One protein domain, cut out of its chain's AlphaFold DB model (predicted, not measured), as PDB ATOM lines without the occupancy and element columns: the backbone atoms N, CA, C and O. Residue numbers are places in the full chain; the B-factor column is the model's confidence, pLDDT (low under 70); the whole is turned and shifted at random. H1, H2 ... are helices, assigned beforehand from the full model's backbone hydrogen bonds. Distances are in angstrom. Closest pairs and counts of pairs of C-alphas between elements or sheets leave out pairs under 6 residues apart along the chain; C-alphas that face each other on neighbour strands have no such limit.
ATOM      1  N   TYR A 106      20.814   4.567 -25.259       80.38
ATOM      2  CA  TYR A 106      21.063   5.975 -24.929       80.38
ATOM      3  C   TYR A 106      22.010   6.743 -25.867       80.38
ATOM      4  O   TYR A 106      22.210   7.930 -25.622       80.38
ATOM      5  N   GLU A 107      22.630   6.151 -26.897       75.12
ATOM      6  CA  GLU A 107      23.557   6.896 -27.777       75.12
ATOM      7  C   GLU A 107      22.879   8.088 -28.472       75.12
ATOM      8  O   GLU A 107      23.484   9.154 -28.592       75.12
ATOM      9  N   GLU A 108      21.597   7.953 -28.811       66.25
ATOM     10  CA  GLU A 108      20.734   9.006 -29.357       66.25
ATOM     11  C   GLU A 108      20.597  10.235 -28.444       66.25
ATOM     12  O   GLU A 108      20.328  11.338 -28.918       66.25
ATOM     13  N   LEU A 109      20.824  10.077 -27.134       69.62
ATOM     14  CA  LEU A 109      20.786  11.182 -26.180       69.62
ATOM     15  C   LEU A 109      22.055  12.042 -26.220       69.62
ATOM     16  O   LEU A 109      21.996  13.202 -25.816       69.62
ATOM     17  N   GLY A 110      23.198  11.499 -26.655       68.94
ATOM     18  CA  GLY A 110      24.468  12.225 -26.745       68.94
ATOM     19  C   GLY A 110      24.888  12.984 -25.470       68.94
ATOM     20  O   GLY A 110      24.532  12.636 -24.340       68.94
ATOM     21  N   VAL A 111      25.682  14.048 -25.635       69.31
ATOM     22  CA  VAL A 111      26.089  14.937 -24.530       69.31
ATOM     23  C   VAL A 111      25.132  16.125 -24.442       69.31
ATOM     24  O   VAL A 111      25.262  17.100 -25.179       69.31
ATOM     25  N   ARG A 112      24.189  16.067 -23.496       75.06
ATOM     26  CA  ARG A 112      23.205  17.136 -23.258       75.06
ATOM     27  C   ARG A 112      23.682  18.110 -22.183       75.06
ATOM     28  O   ARG A 112      24.278  17.717 -21.180       75.06
ATOM     29  N   TRP A 113      23.400  19.389 -22.402       72.25
ATOM     30  CA  TRP A 113      23.668  20.486 -21.474       72.25
ATOM     31  C   TRP A 113      22.346  21.151 -21.105       72.25
ATOM     32  O   TRP A 113      21.588  21.529 -21.996       72.25
ATOM     33  N   ASP A 114      22.092  21.299 -19.811       74.31
ATOM     34  CA  ASP A 114      20.936  22.019 -19.291       74.31
ATOM     35  C   ASP A 114      21.328  23.484 -19.057       74.31
ATOM     36  O   ASP A 114      22.157  23.795 -18.198       74.31
ATOM     37  N   GLU A 115      20.754  24.387 -19.853       55.31
ATOM     38  CA  GLU A 115      21.035  25.826 -19.785       55.31
ATOM     39  C   GLU A 115      20.479  26.465 -18.498       55.31
ATOM     40  O   GLU A 115      21.100  27.380 -17.961       55.31
ATOM     41  N   VAL A 116      19.377  25.928 -17.954       71.31
ATOM     42  CA  VAL A 116      18.702  26.428 -16.742       71.31
ATOM     43  C   VAL A 116      19.476  26.041 -15.483       71.31
ATOM     44  O   VAL A 116      19.650  26.862 -14.583       71.31
ATOM     45  N   ARG A 117      19.967  24.798 -15.411       69.38
ATOM     46  CA  ARG A 117      20.781  24.315 -14.278       69.38
ATOM     47  C   ARG A 117      22.274  24.594 -14.419       69.38
ATOM     48  O   ARG A 117      22.992  24.525 -13.425       69.38
ATOM     49  N   GLY A 118      22.755  24.894 -15.624       72.69
ATOM     50  CA  GLY A 118      24.180  25.094 -15.885       72.69
ATOM     51  C   GLY A 118      25.018  23.832 -15.650       72.69
ATOM     52  O   GLY A 118      26.180  23.935 -15.247       72.69
ATOM     53  N   GLU A 119      24.438  22.649 -15.877       74.12
ATOM     54  CA  GLU A 119      25.102  21.356 -15.691       74.12
ATOM     55  C   GLU A 119      24.920  20.440 -16.915       74.12
ATOM     56  O   GLU A 119      23.938  20.510 -17.655       74.12
ATOM     57  N   TYR A 120      25.887  19.547 -17.127       76.69
ATOM     58  CA  TYR A 120      25.758  18.448 -18.074       76.69
ATOM     59  C   TYR A 120      24.835  17.363 -17.533       76.69
ATOM     60  O   TYR A 120      24.974  16.921 -16.388       76.69
ATOM     61  N   MET A 121      23.971  16.860 -18.408       85.62
ATOM     62  CA  MET A 121      23.303  15.590 -18.171       85.62
ATOM     63  C   MET A 121      24.330  14.450 -18.210       85.62
ATOM     64  O   MET A 121      25.420  14.568 -18.780       85.62
ATOM     65  N   ALA A 122      23.970  13.327 -17.608       87.19
ATOM     66  CA  ALA A 122      24.718  12.090 -17.699       87.19
ATOM     67  C   ALA A 122      24.909  11.658 -19.160       87.19
ATOM     68  O   ALA A 122      23.978  11.719 -19.969       87.19
ATOM     69  N   THR A 123      26.116  11.196 -19.491       83.62
ATOM     70  CA  THR A 123      26.408  10.688 -20.836       83.62
ATOM     71  C   THR A 123      25.818   9.287 -21.038       83.62
ATOM     72  O   THR A 123      25.663   8.546 -20.062       83.62
ATOM     73  N   PRO A 124      25.571   8.856 -22.287       81.38
ATOM     74  CA  PRO A 124      25.023   7.531 -22.590       81.38
ATOM     75  C   PRO A 124      25.836   6.403 -21.944       81.38
ATOM     76  O   PRO A 124      25.301   5.533 -21.259       81.38
ATOM     77  N   LYS A 125      27.168   6.506 -22.034       81.38
ATOM     78  CA  LYS A 125      28.117   5.595 -21.383       81.38
ATOM     79  C   LYS A 125      27.995   5.575 -19.853       81.38
ATOM     80  O   LYS A 125      28.183   4.520 -19.257       81.38
ATOM     81  N   GLN A 126      27.686   6.702 -19.203       87.12
ATOM     82  CA  GLN A 126      27.458   6.752 -17.750       87.12
ATOM     83  C   GLN A 126      26.124   6.106 -17.352       87.12
ATOM     84  O   GLN A 126      26.076   5.419 -16.332       87.12
ATOM     85  N   LEU A 127      25.072   6.277 -18.159       90.62
ATOM     86  CA  LEU A 127      23.780   5.619 -17.947       90.62
ATOM     87  C   LEU A 127      23.911   4.098 -18.087       90.62
ATOM     88  O   LEU A 127      23.582   3.370 -17.151       90.62
ATOM     89  N   ARG A 128      24.519   3.628 -19.186       90.00
ATOM     90  CA  ARG A 128      24.825   2.202 -19.393       90.00
ATOM     91  C   ARG A 128      25.732   1.625 -18.308       90.00
ATOM     92  O   ARG A 128      25.544   0.485 -17.905       90.00
ATOM     93  N   MET A 129      26.693   2.401 -17.800       90.25
ATOM     94  CA  MET A 129      27.544   1.982 -16.680       90.25
ATOM     95  C   MET A 129      26.734   1.769 -15.393       90.25
ATOM     96  O   MET A 129      26.957   0.773 -14.716       90.25
ATOM     97  N   ILE A 130      25.797   2.663 -15.052       91.69
ATOM     98  CA  ILE A 130      24.913   2.480 -13.886       91.69
ATOM     99  C   ILE A 130      24.020   1.251 -14.064       91.69
ATOM    100  O   ILE A 130      23.885   0.460 -13.133       91.69
ATOM    101  N   GLU A 131      23.448   1.072 -15.254       91.19
ATOM    102  CA  GLU A 131      22.604  -0.078 -15.571       91.19
ATOM    103  C   GLU A 131      23.388  -1.393 -15.462       91.19
ATOM    104  O   GLU A 131      22.992  -2.288 -14.716       91.19
ATOM    105  N   ALA A 132      24.568  -1.474 -16.080       88.94
ATOM    106  CA  ALA A 132      25.462  -2.621 -15.955       88.94
ATOM    107  C   ALA A 132      25.892  -2.871 -14.499       88.94
ATOM    108  O   ALA A 132      25.889  -4.019 -14.053       88.94
ATOM    109  N   MET A 133      26.213  -1.823 -13.728       90.12
ATOM    110  CA  MET A 133      26.521  -1.954 -12.299       90.12
ATOM    111  C   MET A 133      25.344  -2.532 -11.508       90.12
ATOM    112  O   MET A 133      25.575  -3.361 -10.637       90.12
ATOM    113  N   TRP A 134      24.103  -2.143 -11.809       91.25
ATOM    114  CA  TRP A 134      22.908  -2.684 -11.152       91.25
ATOM    115  C   TRP A 134      22.682  -4.161 -11.493       91.25
ATOM    116  O   TRP A 134      22.550  -4.983 -10.588       91.25
ATOM    117  N   MET A 135      22.711  -4.519 -12.782       88.25
ATOM    118  CA  MET A 135      22.490  -5.902 -13.232       88.25
ATOM    119  C   MET A 135      23.588  -6.864 -12.749       88.25
ATOM    120  O   MET A 135      23.323  -8.031 -12.451       88.25
ATOM    121  N   THR A 136      24.831  -6.391 -12.634       88.19
ATOM    122  CA  THR A 136      25.960  -7.212 -12.158       88.19
ATOM    123  C   THR A 136      26.089  -7.264 -10.637       88.19
ATOM    124  O   THR A 136      26.740  -8.176 -10.130       88.19
ATOM    125  N   HIS A 137      25.452  -6.358  -9.883       85.75
ATOM    126  CA  HIS A 137      25.621  -6.316  -8.431       85.75
ATOM    127  C   HIS A 137      25.106  -7.611  -7.764       85.75
ATOM    128  O   HIS A 137      23.976  -8.030  -8.031       85.75
ATOM    129  N   PRO A 138      25.887  -8.257  -6.875       84.50
ATOM    130  CA  PRO A 138      25.496  -9.532  -6.265       84.50
ATOM    131  C   PRO A 138      24.435  -9.388  -5.164       84.50
ATOM    132  O   PRO A 138      23.799 -10.368  -4.807       84.50
ATOM    133  N   LEU A 139      24.243  -8.177  -4.623       83.69
ATOM    134  CA  LEU A 139      23.262  -7.874  -3.566       83.69
ATOM    135  C   LEU A 139      21.998  -7.170  -4.097       83.69
ATOM    136  O   LEU A 139      21.310  -6.490  -3.340       83.69
ATOM    137  N   VAL A 140      21.752  -7.236  -5.407       85.50
ATOM    138  CA  VAL A 140      20.535  -6.711  -6.041       85.50
ATOM    139  C   VAL A 140      19.689  -7.899  -6.477       85.50
ATOM    140  O   VAL A 140      20.030  -8.578  -7.443       85.50
ATOM    141  N   ASP A 141      18.581  -8.121  -5.772       79.00
ATOM    142  CA  ASP A 141      17.639  -9.203  -6.079       79.00
ATOM    143  C   ASP A 141      16.850  -8.895  -7.365       79.00
ATOM    144  O   ASP A 141      16.687  -9.738  -8.244       79.00
ATOM    145  N   GLN A 142      16.391  -7.645  -7.511       86.69
ATOM    146  CA  GLN A 142      15.575  -7.196  -8.644       86.69
ATOM    147  C   GLN A 142      16.430  -6.536  -9.732       86.69
ATOM    148  O   GLN A 142      16.567  -5.311  -9.817       86.69
ATOM    149  N   LYS A 143      16.996  -7.376 -10.597       86.81
ATOM    150  CA  LYS A 143      17.818  -6.988 -11.753       86.81
ATOM    151  C   LYS A 143      16.955  -6.579 -12.952       86.81
ATOM    152  O   LYS A 143      16.972  -7.220 -13.996       86.81
ATOM    153  N   ASN A 144      16.153  -5.530 -12.781       88.00
ATOM    154  CA  ASN A 144      15.306  -4.962 -13.830       88.00
ATOM    155  C   ASN A 144      15.367  -3.422 -13.836       88.00
ATOM    156  O   ASN A 144      15.770  -2.794 -12.851       88.00
ATOM    157  N   GLU A 145      14.981  -2.804 -14.959       85.50
ATOM    158  CA  GLU A 145      15.059  -1.344 -15.112       85.50
ATOM    159  C   GLU A 145      14.092  -0.605 -14.168       85.50
ATOM    160  O   GLU A 145      14.404   0.491 -13.709       85.50
ATOM    161  N   GLU A 146      12.946  -1.189 -13.807       88.19
ATOM    162  CA  GLU A 146      11.993  -0.548 -12.893       88.19
ATOM    163  C   GLU A 146      12.530  -0.393 -11.467       88.19
ATOM    164  O   GLU A 146      12.369   0.664 -10.854       88.19
ATOM    165  N   ALA A 147      13.168  -1.434 -10.927       89.56
ATOM    166  CA  ALA A 147      13.801  -1.403  -9.615       89.56
ATOM    167  C   ALA A 147      14.970  -0.412  -9.610       89.56
ATOM    168  O   ALA A 147      15.091   0.385  -8.676       89.56
ATOM    169  N   LEU A 148      15.759  -0.380 -10.691       91.81
ATOM    170  CA  LEU A 148      16.804   0.620 -10.886       91.81
ATOM    171  C   LEU A 148      16.229   2.044 -10.945       91.81
ATOM    172  O   LEU A 148      16.728   2.920 -10.244       91.81
ATOM    173  N   ARG A 149      15.151   2.292 -11.702       92.75
ATOM    174  CA  ARG A 149      14.459   3.596 -11.745       92.75
ATOM    175  C   ARG A 149      13.938   4.008 -10.369       92.75
ATOM    176  O   ARG A 149      14.179   5.136  -9.951       92.75
ATOM    177  N   LYS A 150      13.289   3.102  -9.627       93.62
ATOM    178  CA  LYS A 150      12.816   3.348  -8.248       93.62
ATOM    179  C   LYS A 150      13.978   3.688  -7.303       93.62
ATOM    180  O   LYS A 150      13.868   4.625  -6.511       93.62
ATOM    181  N   PHE A 151      15.100   2.974  -7.407       92.50
ATOM    182  CA  PHE A 151      16.315   3.245  -6.636       92.50
ATOM    183  C   PHE A 151      16.926   4.608  -6.989       92.50
ATOM    184  O   PHE A 151      17.167   5.426  -6.104       92.50
ATOM    185  N   VAL A 152      17.109   4.887  -8.280       93.81
ATOM    186  CA  VAL A 152      17.621   6.161  -8.798       93.81
ATOM    187  C   VAL A 152      16.744   7.325  -8.337       93.81
ATOM    188  O   VAL A 152      17.264   8.250  -7.716       93.81
ATOM    189  N   LYS A 153      15.418   7.236  -8.511       94.88
ATOM    190  CA  LYS A 153      14.455   8.245  -8.046       94.88
ATOM    191  C   LYS A 153      14.579   8.516  -6.546       94.88
ATOM    192  O   LYS A 153      14.510   9.669  -6.134       94.88
ATOM    193  N   LYS A 154      14.820   7.491  -5.720       93.75
ATOM    194  CA  LYS A 154      15.036   7.660  -4.272       93.75
ATOM    195  C   LYS A 154      16.334   8.411  -3.932       93.75
ATOM    196  O   LYS A 154      16.372   9.102  -2.919       93.75
ATOM    197  N   ILE A 155      17.386   8.272  -4.741       92.88
ATOM    198  CA  ILE A 155      18.697   8.911  -4.508       92.88
ATOM    199  C   ILE A 155      18.777  10.325  -5.111       92.88
ATOM    200  O   ILE A 155      19.479  11.178  -4.568       92.88
ATOM    201  N   THR A 156      18.100  10.578  -6.235       92.19
ATOM    202  CA  THR A 156      18.300  11.789  -7.056       92.19
ATOM    203  C   THR A 156      17.029  12.604  -7.292       92.19
ATOM    204  O   THR A 156      17.115  13.754  -7.709       92.19
ATOM    205  N   GLY A 157      15.850  12.025  -7.050       91.81
ATOM    206  CA  GLY A 157      14.552  12.600  -7.409       91.81
ATOM    207  C   GLY A 157      14.144  12.401  -8.875       91.81
ATOM    208  O   GLY A 157      12.993  12.666  -9.207       91.81
ATOM    209  N   ALA A 158      15.032  11.918  -9.751       89.88
ATOM    210  CA  ALA A 158      14.747  11.769 -11.180       89.88
ATOM    211  C   ALA A 158      13.932  10.498 -11.491       89.88
ATOM    212  O   ALA A 158      14.363   9.389 -11.182       89.88
ATOM    213  N   ASP A 159      12.786  10.646 -12.167       87.00
ATOM    214  CA  ASP A 159      11.933   9.524 -12.602       87.00
ATOM    215  C   ASP A 159      12.549   8.644 -13.700       87.00
ATOM    216  O   ASP A 159      12.256   7.449 -13.782       87.00
ATOM    217  N   LYS A 160      13.400   9.225 -14.553       88.06
ATOM    218  CA  LYS A 160      14.077   8.532 -15.656       88.06
ATOM    219  C   LYS A 160      15.589   8.641 -15.514       88.06
ATOM    220  O   LYS A 160      16.107   9.708 -15.194       88.06
ATOM    221  N   LEU A 161      16.306   7.569 -15.863       88.00
ATOM    222  CA  LEU A 161      17.775   7.572 -15.945       88.00
ATOM    223  C   LEU A 161      18.281   8.652 -16.916       88.00
ATOM    224  O   LEU A 161      19.262   9.334 -16.644       88.00
ATOM    225  N   GLU A 162      17.550   8.869 -18.006       89.56
ATOM    226  CA  GLU A 162      17.815   9.884 -19.032       89.56
ATOM    227  C   GLU A 162      17.834  11.324 -18.493       89.56
ATOM    228  O   GLU A 162      18.343  12.217 -19.174       89.56
ATOM    229  N   TRP A 163      17.259  11.563 -17.308       91.94
ATOM    230  CA  TRP A 163      17.147  12.875 -16.662       91.94
ATOM    231  C   TRP A 163      18.215  13.117 -15.586       91.94
ATOM    232  O   TRP A 163      18.182  14.143 -14.913       91.94
ATOM    233  N   LEU A 164      19.165  12.194 -15.420       91.31
ATOM    234  CA  LEU A 164      20.269  12.344 -14.473       91.31
ATOM    235  C   LEU A 164      21.292  13.380 -14.932       91.31
ATOM    236  O   LEU A 164      21.620  13.461 -16.117       91.31
ATOM    237  N   TYR A 165      21.868  14.097 -13.969       89.94
ATOM    238  CA  TYR A 165      23.004  14.994 -14.176       89.94
ATOM    239  C   TYR A 165      24.330  14.307 -13.834       89.94
ATOM    240  O   TYR A 165      24.369  13.284 -13.146       89.94
ATOM    241  N   MET A 166      25.453  14.856 -14.305       83.31
ATOM    242  CA  MET A 166      26.783  14.309 -13.994       83.31
ATOM    243  C   MET A 166      27.072  14.248 -12.484       83.31
ATOM    244  O   MET A 166      27.766  13.336 -12.023       83.31
ATOM    245  N   SER A 167      26.538  15.189 -11.705       84.62
ATOM    246  CA  SER A 167      26.595  15.209 -10.244       84.62
ATOM    247  C   SER A 167      25.839  14.034  -9.613       84.62
ATOM    248  O   SER A 167      26.326  13.444  -8.643       84.62
ATOM    249  N   ASP A 168      24.709  13.625 -10.191       91.69
ATOM    250  CA  ASP A 168      23.896  12.502  -9.719       91.69
ATOM    251  C   ASP A 168      24.552  11.144  -9.960       91.69
ATOM    252  O   ASP A 168      24.462  10.266  -9.100       91.69
ATOM    253  N   ILE A 169      25.285  10.980 -11.067       91.50
ATOM    254  CA  ILE A 169      26.024   9.742 -11.371       91.50
ATOM    255  C   ILE A 169      26.930   9.336 -10.204       91.50
ATOM    256  O   ILE A 169      26.975   8.165  -9.829       91.50
ATOM    257  N   ARG A 170      27.608  10.301  -9.569       89.56
ATOM    258  CA  ARG A 170      28.453  10.034  -8.391       89.56
ATOM    259  C   ARG A 170      27.639   9.556  -7.188       89.56
ATOM    260  O   ARG A 170      28.076   8.632  -6.507       89.56
ATOM    261  N   LYS A 171      26.463  10.148  -6.943       91.62
ATOM    262  CA  LYS A 171      25.555   9.751  -5.853       91.62
ATOM    263  C   LYS A 171      25.068   8.317  -6.061       91.62
ATOM    264  O   LYS A 171      25.198   7.498  -5.157       91.62
ATOM    265  N   VAL A 172      24.581   7.996  -7.264       92.75
ATOM    266  CA  VAL A 172      24.042   6.668  -7.602       92.75
ATOM    267  C   VAL A 172      25.131   5.593  -7.555       92.75
ATOM    268  O   VAL A 172      24.934   4.570  -6.905       92.75
ATOM    269  N   VAL A 173      26.305   5.826  -8.155       91.75
ATOM    270  CA  VAL A 173      27.426   4.865  -8.118       91.75
ATOM    271  C   VAL A 173      27.883   4.589  -6.681       91.75
ATOM    272  O   VAL A 173      28.109   3.432  -6.322       91.75
ATOM    273  N   ASN A 174      27.987   5.621  -5.838       91.69
ATOM    274  CA  ASN A 174      28.349   5.452  -4.430       91.69
ATOM    275  C   ASN A 174      27.247   4.738  -3.632       91.69
ATOM    276  O   ASN A 174      27.567   3.915  -2.776       91.69
ATOM    277  N   ALA A 175      25.971   4.997  -3.928       91.94
ATOM    278  CA  ALA A 175      24.847   4.304  -3.310       91.94
ATOM    279  C   ALA A 175      24.817   2.808  -3.673       91.94
ATOM    280  O   ALA A 175      24.679   1.988  -2.770       91.94
ATOM    281  N   ILE A 176      25.036   2.442  -4.947       89.50
ATOM    282  CA  ILE A 176      25.161   1.036  -5.381       89.50
ATOM    283  C   ILE A 176      26.320   0.358  -4.636       89.50
ATOM    284  O   ILE A 176      26.124  -0.682  -4.017       89.50
ATOM    285  N   LYS A 177      27.506   0.983  -4.594       89.06
ATOM    286  CA  LYS A 177      28.674   0.457  -3.855       89.06
ATOM    287  C   LYS A 177      28.468   0.354  -2.337       89.06
ATOM    288  O   LYS A 177      29.198  -0.377  -1.674       89.06
ATOM    289  N   SER A 178      27.518   1.106  -1.781       87.25
ATOM    290  CA  SER A 178      27.188   1.097  -0.350       87.25
ATOM    291  C   SER A 178      26.133   0.054   0.022       87.25
ATOM    292  O   SER A 178      25.855  -0.116   1.211       87.25
ATOM    293  N   LEU A 179      25.559  -0.661  -0.953       85.38
ATOM    294  CA  LEU A 179      24.693  -1.809  -0.696       85.38
ATOM    295  C   LEU A 179      25.495  -2.894   0.035       85.38
ATOM    296  O   LEU A 179      26.476  -3.427  -0.480       85.38
TER     297      LEU A 179
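What this domain is: This is residues 106 to 179 of the 189 residues of the protein "DUF1018 domain-containing protein" of Ignavibacteria bacterium (UniProt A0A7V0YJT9). Two helices, H1 and H3, lie side by side and run the same way, and the third, H2, crosses them on one side at a steep tilt. Before H1, residues 106 to 123 make a long stretch with no named element, whose far part folds back on itself in a loop at one end of the long axis. The printed part has 74 residues with three named helices, in the order H1, H2, H3, and no named strand; the class is all helix. The whole is compact, with a radius of gyration of the C-alphas of 12.0 A, and has an elongated outline of 37 by 22 by 18 A.

How they stand to each other: In the opening stretch, residues 113 to 114 pair with residues 119 to 120, antiparallel, a pairing too short to be a named strand. H1, residues 124 to 136, and H2, residues 145 to 156, only just touch, with 3 pairs of C-alphas within 8 A. H1 touches H2 with residues 131 to 134 alone and H2 touches H1 with residues 145 to 148 alone; the closest C-alphas, those of Trp 134 and Leu 148, are 6.9 A apart. Their lines stand at 68 degrees, a steep tilt, only just short of about perpendicular, and they run opposite ways. H3, residues 166 to 177, touches H1 at a shallow tilt of 11 degrees, running the same way. The closest C-alphas there are those of Ile 130 and Val 173, 6.7 A apart. H2 touches H3 with residues 152 to 156 alone, and the closest C-alphas, those of Thr 156 and Asp 168, are 6.2 A apart. These two run opposite ways at a steep tilt of 67 degrees, only just short of about perpendicular. In H1 and H2 every O i to N i+4 pair is within hydrogen-bond range; in H3, 6 of 8 are.

Where its parts are: H1 begins at C-alpha 124, at (25.023, 7.531, -22.590), and measures 18.1 A from first to last C-alpha. H2 begins at C-alpha 145, at (15.059, -1.344, -15.112), and measures 15.7 A. H3 measures 17.3 A and ends at C-alpha 177, at (28.674, 0.457, -3.855).

The domain as a whole: The two C-alphas farthest apart are those of Glu 115 and Pro 138, 38.1 A. The printed part has no cut, and the links H1 to H2, of 8 residues, and H2 to H3, of 9 residues, are short. The mean pLDDT of the printed part is 85.4; residues 108 to 111, residue 115 and residue 117 are under 70.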